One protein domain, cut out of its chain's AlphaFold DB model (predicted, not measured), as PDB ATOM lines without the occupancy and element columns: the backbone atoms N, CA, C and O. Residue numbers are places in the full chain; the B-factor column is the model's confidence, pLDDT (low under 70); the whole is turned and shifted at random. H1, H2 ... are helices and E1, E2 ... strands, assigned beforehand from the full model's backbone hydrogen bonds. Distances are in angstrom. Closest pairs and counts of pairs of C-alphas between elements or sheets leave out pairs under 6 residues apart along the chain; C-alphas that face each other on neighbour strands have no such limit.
ATOM      1  N   TYR A  99     -26.897 -24.752  24.892       53.25
ATOM      2  CA  TYR A  99     -27.660 -24.570  23.664       53.25
ATOM      3  C   TYR A  99     -29.116 -24.996  23.893       53.25
ATOM      4  O   TYR A  99     -29.380 -26.184  24.056       53.25
ATOM      5  N   LEU A 100     -30.060 -24.045  23.899       55.16
ATOM      6  CA  LEU A 100     -31.494 -24.307  24.102       55.16
ATOM      7  C   LEU A 100     -32.364 -23.736  22.976       55.16
ATOM      8  O   LEU A 100     -33.407 -23.131  23.225       55.16
ATOM      9  N   SER A 101     -31.957 -23.956  21.729       48.78
ATOM     10  CA  SER A 101     -32.807 -23.651  20.577       48.78
ATOM     11  C   SER A 101     -34.032 -24.570  20.531       48.78
ATOM     12  O   SER A 101     -33.877 -25.781  20.701       48.78
ATOM     13  N   ASN A 102     -35.202 -24.019  20.194       44.31
ATOM     14  CA  ASN A 102     -36.463 -24.747  19.976       44.31
ATOM     15  C   ASN A 102     -37.060 -25.417  21.231       44.31
ATOM     16  O   ASN A 102     -37.624 -26.511  21.139       44.31
ATOM     17  N   ASN A 103     -36.947 -24.781  22.398       57.06
ATOM     18  CA  ASN A 103     -37.582 -25.251  23.626       57.06
ATOM     19  C   ASN A 103     -38.790 -24.376  23.994       57.06
ATOM     20  O   ASN A 103     -38.767 -23.155  23.890       57.06
ATOM     21  N   PHE A 104     -39.859 -25.001  24.485       52.53
ATOM     22  CA  PHE A 104     -41.002 -24.274  25.043       52.53
ATOM     23  C   PHE A 104     -40.652 -23.781  26.452       52.53
ATOM     24  O   PHE A 104     -40.975 -24.420  27.451       52.53
ATOM     25  N   ILE A 105     -39.909 -22.676  26.518       60.06
ATOM     26  CA  ILE A 105     -39.639 -21.949  27.758       60.06
ATOM     27  C   ILE A 105     -40.627 -20.788  27.784       60.06
ATOM     28  O   ILE A 105     -40.485 -19.853  27.000       60.06
ATOM     29  N   GLU A 106     -41.658 -20.903  28.618       57.06
ATOM     30  CA  GLU A 106     -42.666 -19.856  28.844       57.06
ATOM     31  C   GLU A 106     -42.300 -18.989  30.058       57.06
ATOM     32  O   GLU A 106     -42.524 -17.786  30.030       57.06
ATOM     33  N   ASP A 107     -41.631 -19.577  31.060       57.59
ATOM     34  CA  ASP A 107     -41.225 -18.913  32.301       57.59
ATOM     35  C   ASP A 107     -39.717 -19.062  32.560       57.59
ATOM     36  O   ASP A 107     -39.103 -20.090  32.258       57.59
ATOM     37  N   TRP A 108     -39.101 -18.032  33.146       59.31
ATOM     38  CA  TRP A 108     -37.674 -18.038  33.467       59.31
ATOM     39  C   TRP A 108     -37.411 -18.743  34.810       59.31
ATOM     40  O   TRP A 108     -37.953 -18.361  35.847       59.31
ATOM     41  N   GLU A 109     -36.523 -19.743  34.827       57.28
ATOM     42  CA  GLU A 109     -36.029 -20.332  36.080       57.28
ATOM     43  C   GLU A 109     -34.649 -19.763  36.486       57.28
ATOM     44  O   GLU A 109     -33.725 -19.728  35.667       57.28
ATOM     45  N   PRO A 110     -34.449 -19.372  37.764       53.16
ATOM     46  CA  PRO A 110     -33.246 -18.684  38.262       53.16
ATOM     47  C   PRO A 110     -31.942 -19.499  38.280       53.16
ATOM     48  O   PRO A 110     -30.898 -18.942  38.613       53.16
ATOM     49  N   ASN A 111     -31.969 -20.802  37.989       48.97
ATOM     50  CA  ASN A 111     -30.885 -21.718  38.372       48.97
ATOM     51  C   ASN A 111     -29.953 -22.161  37.234       48.97
ATOM     52  O   ASN A 111     -29.087 -23.008  37.466       48.97
ATOM     53  N   LEU A 112     -30.091 -21.611  36.031       51.28
ATOM     54  CA  LEU A 112     -29.282 -22.000  34.876       51.28
ATOM     55  C   LEU A 112     -28.304 -20.880  34.507       51.28
ATOM     56  O   LEU A 112     -28.671 -19.814  34.027       51.28
ATOM     57  N   LEU A 113     -27.031 -21.148  34.782       48.06
ATOM     58  CA  LEU A 113     -25.940 -20.174  34.803       48.06
ATOM     59  C   LEU A 113     -25.313 -19.846  33.436       48.06
ATOM     60  O   LEU A 113     -24.370 -19.060  33.398       48.06
ATOM     61  N   SER A 114     -25.788 -20.414  32.328       54.75
ATOM     62  CA  SER A 114     -25.136 -20.209  31.026       54.75
ATOM     63  C   SER A 114     -26.089 -20.425  29.849       54.75
ATOM     64  O   SER A 114     -25.957 -21.395  29.117       54.75
ATOM     65  N   TYR A 115     -27.102 -19.576  29.668       58.34
ATOM     66  CA  TYR A 115     -27.924 -19.623  28.452       58.34
ATOM     67  C   TYR A 115     -27.258 -18.801  27.342       58.34
ATOM     68  O   TYR A 115     -27.273 -17.575  27.405       58.34
ATOM     69  N   ASN A 116     -26.704 -19.464  26.322       55.72
ATOM     70  CA  ASN A 116     -26.047 -18.776  25.199       55.72
ATOM     71  C   ASN A 116     -26.927 -18.711  23.934       55.72
ATOM     72  O   ASN A 116     -26.677 -17.888  23.052       55.72
ATOM     73  N   TYR A 117     -27.962 -19.557  23.832       60.31
ATOM     74  CA  TYR A 117     -28.809 -19.668  22.638       60.31
ATOM     75  C   TYR A 117     -30.278 -19.896  23.011       60.31
ATOM     76  O   TYR A 117     -30.637 -21.008  23.403       60.31
ATOM     77  N   LEU A 118     -31.117 -18.865  22.855       64.75
ATOM     78  CA  LEU A 118     -32.568 -18.909  23.124       64.75
ATOM     79  C   LEU A 118     -33.415 -18.662  21.862       64.75
ATOM     80  O   LEU A 118     -34.630 -18.488  21.939       64.75
ATOM     81  N   PHE A 119     -32.790 -18.694  20.684       58.50
ATOM     82  CA  PHE A 119     -33.481 -18.577  19.403       58.50
ATOM     83  C   PHE A 119     -34.649 -19.568  19.258       58.50
ATOM     84  O   PHE A 119     -34.498 -20.761  19.532       58.50
ATOM     85  N   HIS A 120     -35.767 -19.071  18.715       60.38
ATOM     86  CA  HIS A 120     -37.019 -19.810  18.481       60.38
ATOM     87  C   HIS A 120     -37.749 -20.269  19.753       60.38
ATOM     88  O   HIS A 120     -38.513 -21.231  19.714       60.38
ATOM     89  N   ASN A 121     -37.554 -19.555  20.861       69.69
ATOM     90  CA  ASN A 121     -38.387 -19.692  22.051       69.69
ATOM     91  C   ASN A 121     -39.423 -18.552  22.076       69.69
ATOM     92  O   ASN A 121     -39.105 -17.448  21.630       69.69
ATOM     93  N   PRO A 122     -40.648 -18.777  22.584       71.06
ATOM     94  CA  PRO A 122     -41.666 -17.726  22.667       71.06
ATOM     95  C   PRO A 122     -41.179 -16.507  23.471       71.06
ATOM     96  O   PRO A 122     -41.433 -15.382  23.063       71.06
ATOM     97  N   LEU A 123     -40.355 -16.714  24.506       70.12
ATOM     98  CA  LEU A 123     -39.687 -15.639  25.259       70.12
ATOM     99  C   LEU A 123     -38.746 -14.755  24.424       70.12
ATOM    100  O   LEU A 123     -38.518 -13.603  24.775       70.12
ATOM    101  N   ALA A 124     -38.190 -15.265  23.323       71.44
ATOM    102  CA  ALA A 124     -37.310 -14.488  22.447       71.44
ATOM    103  C   ALA A 124     -38.085 -13.552  21.499       71.44
ATOM    104  O   ALA A 124     -37.466 -12.828  20.722       71.44
ATOM    105  N   GLN A 125     -39.426 -13.582  21.525       77.06
ATOM    106  CA  GLN A 125     -40.266 -12.645  20.772       77.06
ATOM    107  C   GLN A 125     -40.363 -11.275  21.451       77.06
ATOM    108  O   GLN A 125     -40.660 -10.289  20.777       77.06
ATOM    109  N   ASP A 126     -40.081 -11.198  22.754       80.75
ATOM    110  CA  ASP A 126     -40.152  -9.941  23.483       80.75
ATOM    111  C   ASP A 126     -38.962  -9.031  23.126       80.75
ATOM    112  O   ASP A 126     -37.803  -9.448  23.198       80.75
ATOM    113  N   PRO A 127     -39.198  -7.751  22.790       75.62
ATOM    114  CA  PRO A 127     -38.119  -6.826  22.443       75.62
ATOM    115  C   PRO A 127     -37.197  -6.522  23.636       75.62
ATOM    116  O   PRO A 127     -36.022  -6.207  23.451       75.62
ATOM    117  N   GLU A 128     -37.704  -6.650  24.864       83.88
ATOM    118  CA  GLU A 128     -36.956  -6.394  26.099       83.88
ATOM    119  C   GLU A 128     -36.239  -7.633  26.654       83.88
ATOM    120  O   GLU A 128     -35.387  -7.506  27.537       83.88
ATOM    121  N   TYR A 129     -36.521  -8.827  26.115       87.06
ATOM    122  CA  TYR A 129     -35.983 -10.092  26.628       87.06
ATOM    123  C   TYR A 129     -34.449 -10.066  26.714       87.06
ATOM    124  O   TYR A 129     -33.858 -10.521  27.696       87.06
ATOM    125  N   ARG A 130     -33.793  -9.461  25.717       88.44
ATOM    126  CA  ARG A 130     -32.332  -9.411  25.639       88.44
ATOM    127  C   ARG A 130     -31.743  -8.619  26.804       88.44
ATOM    128  O   ARG A 130     -30.827  -9.099  27.471       88.44
ATOM    129  N   LEU A 131     -32.281  -7.430  27.075       88.75
ATOM    130  CA  LEU A 131     -31.832  -6.582  28.183       88.75
ATOM    131  C   LEU A 131     -32.141  -7.236  29.531       88.75
ATOM    132  O   LEU A 131     -31.295  -7.224  30.424       88.75
ATOM    133  N   PHE A 132     -33.311  -7.862  29.653       87.56
ATOM    134  CA  PHE A 132     -33.716  -8.583  30.856       87.56
ATOM    135  C   PHE A 132     -32.746  -9.724  31.202       87.56
ATOM    136  O   PHE A 132     -32.317  -9.861  32.351       87.56
ATOM    137  N   ILE A 133     -32.326 -10.505  30.204       85.62
ATOM    138  CA  ILE A 133     -31.354 -11.588  30.397       85.62
ATOM    139  C   ILE A 133     -29.977 -11.050  30.756       85.62
ATOM    140  O   ILE A 133     -29.348 -11.580  31.671       85.62
ATOM    141  N   ILE A 134     -29.515  -9.994  30.086       88.56
ATOM    142  CA  ILE A 134     -28.221  -9.368  30.387       88.56
ATOM    143  C   ILE A 134     -28.188  -8.861  31.835       88.56
ATOM    144  O   ILE A 134     -27.177  -9.034  32.520       88.56
ATOM    145  N   PHE A 135     -29.293  -8.289  32.321       88.31
ATOM    146  CA  PHE A 135     -29.421  -7.857  33.711       88.31
ATOM    147  C   PHE A 135     -29.400  -9.038  34.686       88.31
ATOM    148  O   PHE A 135     -28.681  -9.016  35.687       88.31
ATOM    149  N   ARG A 136     -30.179 -10.088  34.399       85.06
ATOM    150  CA  ARG A 136     -30.314 -11.241  35.296       85.06
ATOM    151  C   ARG A 136     -29.062 -12.117  35.332       85.06
ATOM    152  O   ARG A 136     -28.765 -12.704  36.372       85.06
ATOM    153  N   LEU A 137     -28.340 -12.205  34.216       84.62
ATOM    154  CA  LEU A 137     -27.164 -13.052  34.025       84.62
ATOM    155  C   LEU A 137     -25.945 -12.208  33.615       84.62
ATOM    156  O   LEU A 137     -25.508 -12.244  32.461       84.62
ATOM    157  N   PRO A 138     -25.319 -11.489  34.563       82.44
ATOM    158  CA  PRO A 138     -24.175 -10.633  34.260       82.44
ATOM    159  C   PRO A 138     -22.953 -11.411  33.742       82.44
ATOM    160  O   PRO A 138     -22.099 -10.821  33.080       82.44
ATOM    161  N   SER A 139     -22.870 -12.724  33.994       79.75
ATOM    162  CA  SER A 139     -21.795 -13.607  33.521       79.75
ATOM    163  C   SER A 139     -21.841 -13.916  32.021       79.75
ATOM    164  O   SER A 139     -20.845 -14.395  31.481       79.75
ATOM    165  N   VAL A 140     -22.958 -13.652  31.336       82.00
ATOM    166  CA  VAL A 140     -23.122 -13.970  29.909       82.00
ATOM    167  C   VAL A 140     -22.294 -13.005  29.067       82.00
ATOM    168  O   VAL A 140     -22.469 -11.793  29.161       82.00
ATOM    169  N   GLN A 141     -21.381 -13.533  28.249       83.25
ATOM    170  CA  GLN A 141     -20.568 -12.744  27.309       83.25
ATOM    171  C   GLN A 141     -21.145 -12.755  25.889       83.25
ATOM    172  O   GLN A 141     -21.030 -11.765  25.170       83.25
ATOM    173  N   LEU A 142     -21.800 -13.853  25.510       83.19
ATOM    174  CA  LEU A 142     -22.365 -14.076  24.188       83.19
ATOM    175  C   LEU A 142     -23.817 -14.526  24.345       83.19
ATOM    176  O   LEU A 142     -24.080 -15.536  24.991       83.19
ATOM    177  N   LEU A 143     -24.746 -13.786  23.749       84.31
ATOM    178  CA  LEU A 143     -26.170 -14.094  23.772       84.31
ATOM    179  C   LEU A 143     -26.694 -14.076  22.342       84.31
ATOM    180  O   LEU A 143     -26.544 -13.071  21.646       84.31
ATOM    181  N   ASP A 144     -27.304 -15.175  21.899       82.31
ATOM    182  CA  ASP A 144     -27.904 -15.283  20.567       82.31
ATOM    183  C   ASP A 144     -26.899 -14.996  19.437       82.31
ATOM    184  O   ASP A 144     -27.186 -14.294  18.470       82.31
ATOM    185  N   ARG A 145     -25.679 -15.543  19.554       78.88
ATOM    186  CA  ARG A 145     -24.561 -15.299  18.610       78.88
ATOM    187  C   ARG A 145     -24.142 -13.826  18.508       78.88
ATOM    188  O   ARG A 145     -23.378 -13.476  17.612       78.88
ATOM    189  N   GLN A 146     -24.625 -12.972  19.404       83.12
ATOM    190  CA  GLN A 146     -24.246 -11.573  19.501       83.12
ATOM    191  C   GLN A 146     -23.525 -11.333  20.821       83.12
ATOM    192  O   GLN A 146     -24.015 -11.689  21.896       83.12
ATOM    193  N   GLU A 147     -22.348 -10.722  20.744       87.12
ATOM    194  CA  GLU A 147     -21.607 -10.318  21.935       87.12
ATOM    195  C   GLU A 147     -22.426  -9.312  22.739       87.12
ATOM    196  O   GLU A 147     -23.080  -8.428  22.182       87.12
ATOM    197  N   VAL A 148     -22.407  -9.465  24.059       87.69
ATOM    198  CA  VAL A 148     -23.079  -8.539  24.965       87.69
ATOM    199  C   VAL A 148     -22.222  -7.287  25.100       87.69
ATOM    200  O   VAL A 148     -21.156  -7.305  25.726       87.69
ATOM    201  N   LEU A 149     -22.697  -6.179  24.538       88.81
ATOM    202  CA  LEU A 149     -21.968  -4.917  24.537       88.81
ATOM    203  C   LEU A 149     -22.035  -4.237  25.909       88.81
ATOM    204  O   LEU A 149     -23.023  -4.329  26.640       88.81
ATOM    205  N   ARG A 150     -21.001  -3.451  26.244       86.31
ATOM    206  CA  ARG A 150     -20.982  -2.630  27.473       86.31
ATOM    207  C   ARG A 150     -22.205  -1.712  27.564       86.31
ATOM    208  O   ARG A 150     -22.758  -1.523  28.640       86.31
ATOM    209  N   CYS A 151     -22.625  -1.181  26.425       85.44
ATOM    210  CA  CYS A 151     -23.807  -0.350  26.278       85.44
ATOM    211  C   CYS A 151     -25.097  -1.031  26.725       85.44
ATOM    212  O   CYS A 151     -25.850  -0.461  27.507       85.44
ATOM    213  N   GLU A 152     -25.309  -2.269  26.284       88.88
ATOM    214  CA  GLU A 152     -26.487  -3.055  26.648       88.88
ATOM    215  C   GLU A 152     -26.492  -3.357  28.147       88.88
ATOM    216  O   GLU A 152     -27.540  -3.316  28.779       88.88
ATOM    217  N   ARG A 153     -25.316  -3.579  28.752       89.31
ATOM    218  CA  ARG A 153     -25.204  -3.760  30.208       89.31
ATOM    219  C   ARG A 153     -25.618  -2.507  30.959       89.31
ATOM    220  O   ARG A 153     -26.438  -2.599  31.863       89.31
ATOM    221  N   ILE A 154     -25.087  -1.350  30.562       85.88
ATOM    222  CA  ILE A 154     -25.442  -0.063  31.172       85.88
ATOM    223  C   ILE A 154     -26.947   0.174  31.036       85.88
ATOM    224  O   ILE A 154     -27.594   0.491  32.027       85.88
ATOM    225  N   GLN A 155     -27.509  -0.050  29.846       87.12
ATOM    226  CA  GLN A 155     -28.943   0.083  29.591       87.12
ATOM    227  C   GLN A 155     -29.777  -0.882  30.445       87.12
ATOM    228  O   GLN A 155     -30.755  -0.467  31.055       87.12
ATOM    229  N   SER A 156     -29.367  -2.147  30.548       90.56
ATOM    230  CA  SER A 156     -30.061  -3.154  31.353       90.56
ATOM    231  C   SER A 156     -30.056  -2.812  32.847       90.56
ATOM    232  O   SER A 156     -31.077  -2.937  33.516       90.56
ATOM    233  N   THR A 157     -28.931  -2.314  33.373       88.56
ATOM    234  CA  THR A 157     -28.838  -1.858  34.763       88.56
ATOM    235  C   THR A 157     -29.691  -0.613  34.960       88.56
ATOM    236  O   THR A 157     -30.418  -0.533  35.942       88.56
ATOM    237  N   ALA A 158     -29.665   0.318  34.006       86.44
ATOM    238  CA  ALA A 158     -30.463   1.532  34.081       86.44
ATOM    239  C   ALA A 158     -31.976   1.245  34.124       86.44
ATOM    240  O   ALA A 158     -32.719   1.944  34.806       86.44
ATOM    241  N   GLN A 159     -32.430   0.215  33.405       88.00
ATOM    242  CA  GLN A 159     -33.847  -0.130  33.297       88.00
ATOM    243  C   GLN A 159     -34.352  -1.004  34.455       88.00
ATOM    244  O   GLN A 159     -35.464  -0.790  34.930       88.00
ATOM    245  N   TYR A 160     -33.561  -1.980  34.916       87.81
ATOM    246  CA  TYR A 160     -34.022  -2.979  35.891       87.81
ATOM    247  C   TYR A 160     -33.475  -2.786  37.315       87.81
ATOM    248  O   TYR A 160     -33.990  -3.399  38.251       87.81
ATOM    249  N   ASP A 161     -32.468  -1.931  37.517       87.44
ATOM    250  CA  ASP A 161     -31.894  -1.625  38.834       87.44
ATOM    251  C   ASP A 161     -32.357  -0.262  39.364       87.44
ATOM    252  O   ASP A 161     -31.567   0.647  39.632       87.44
ATOM    253  N   GLU A 162     -33.674  -0.120  39.526       85.25
ATOM    254  CA  GLU A 162     -34.313   1.142  39.917       85.25
ATOM    255  C   GLU A 162     -33.711   1.725  41.206       85.25
ATOM    256  O   GLU A 162     -33.434   2.919  41.298       85.25
ATOM    257  N   LYS A 163     -33.433   0.878  42.204       83.88
ATOM    258  CA  LYS A 163     -32.900   1.317  43.501       83.88
ATOM    259  C   LYS A 163     -31.515   1.941  43.369       83.88
ATOM    260  O   LYS A 163     -31.274   3.009  43.934       83.88
ATOM    261  N   ASN A 164     -30.606   1.295  42.643       81.81
ATOM    262  CA  ASN A 164     -29.252   1.817  42.484       81.81
ATOM    263  C   ASN A 164     -29.214   3.001  41.516       81.81
ATOM    264  O   ASN A 164     -28.418   3.917  41.724       81.81
ATOM    265  N   GLU A 165     -30.093   3.041  40.516       82.31
ATOM    266  CA  GLU A 165     -30.236   4.205  39.640       82.31
ATOM    267  C   GLU A 165     -30.778   5.429  40.373       82.31
ATOM    268  O   GLU A 165     -30.229   6.520  40.230       82.31
ATOM    269  N   LEU A 166     -31.782   5.271  41.237       81.69
ATOM    270  CA  LEU A 166     -32.260   6.361  42.089       81.69
ATOM    271  C   LEU A 166     -31.135   6.905  42.973       81.69
ATOM    272  O   LEU A 166     -30.985   8.118  43.102       81.69
ATOM    273  N   VAL A 167     -30.301   6.031  43.538       82.31
ATOM    274  CA  VAL A 167     -29.126   6.440  44.318       82.31
ATOM    275  C   VAL A 167     -28.110   7.179  43.438       82.31
ATOM    276  O   VAL A 167     -27.666   8.266  43.804       82.31
TER     277      VAL A 167
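AT A GLANCE: This is residues 99 to 167 of the 264 residues of an uncharacterized protein of Capitella teleta (UniProt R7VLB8). The longest helix, H3, crosses H2 near the middle of an elongated model; H4 makes a corner with H3 toward one end, and a wide loop, residues 99 to 114, lies toward the other with E1 and H1. The printed part has 69 residues with one named strand and four named helices, in the order E1, H1, H2, H3, H4; under half of the residues are in named elements, and of the 32 that are, helices hold 29, the class being mostly helix. The whole is compact, radius of gyration of the C-alphas 12.3 A, spanning 40 by 23 by 23 A.

HOW THE PARTS SIT: Start at H3, residues 150 to 160, which touches H2, residues 129 to 136, about perpendicular at 84 degrees; the closest C-alphas, of Ser 156 and Leu 131, are 5.0 A apart. H4, residues 162 to 167, is close to H3 but not clearly touching, the closest C-alphas, of Glu 165 and Ala 158, 6.2 A apart. H1, residues 122 to 125, is apart from H3. E1, residues 115 to 117, pairs with no named strand. Every O i to N i+4 pair in H2, H3 and H4 is within hydrogen-bond range; H1 is too short for one.

IN THESE COORDINATES: Find C-alpha 150 at (-20.982, -2.630, 27.473); H3 runs 15.5 A from there. H2 spans 10.4 A. H4 ends at C-alpha 167, (-29.126, 6.440, 44.318).

THE WHOLE: The printed part has no cut; residues 137 to 149 make the long link. Look for pLDDT under 70 at residues 99 to 121.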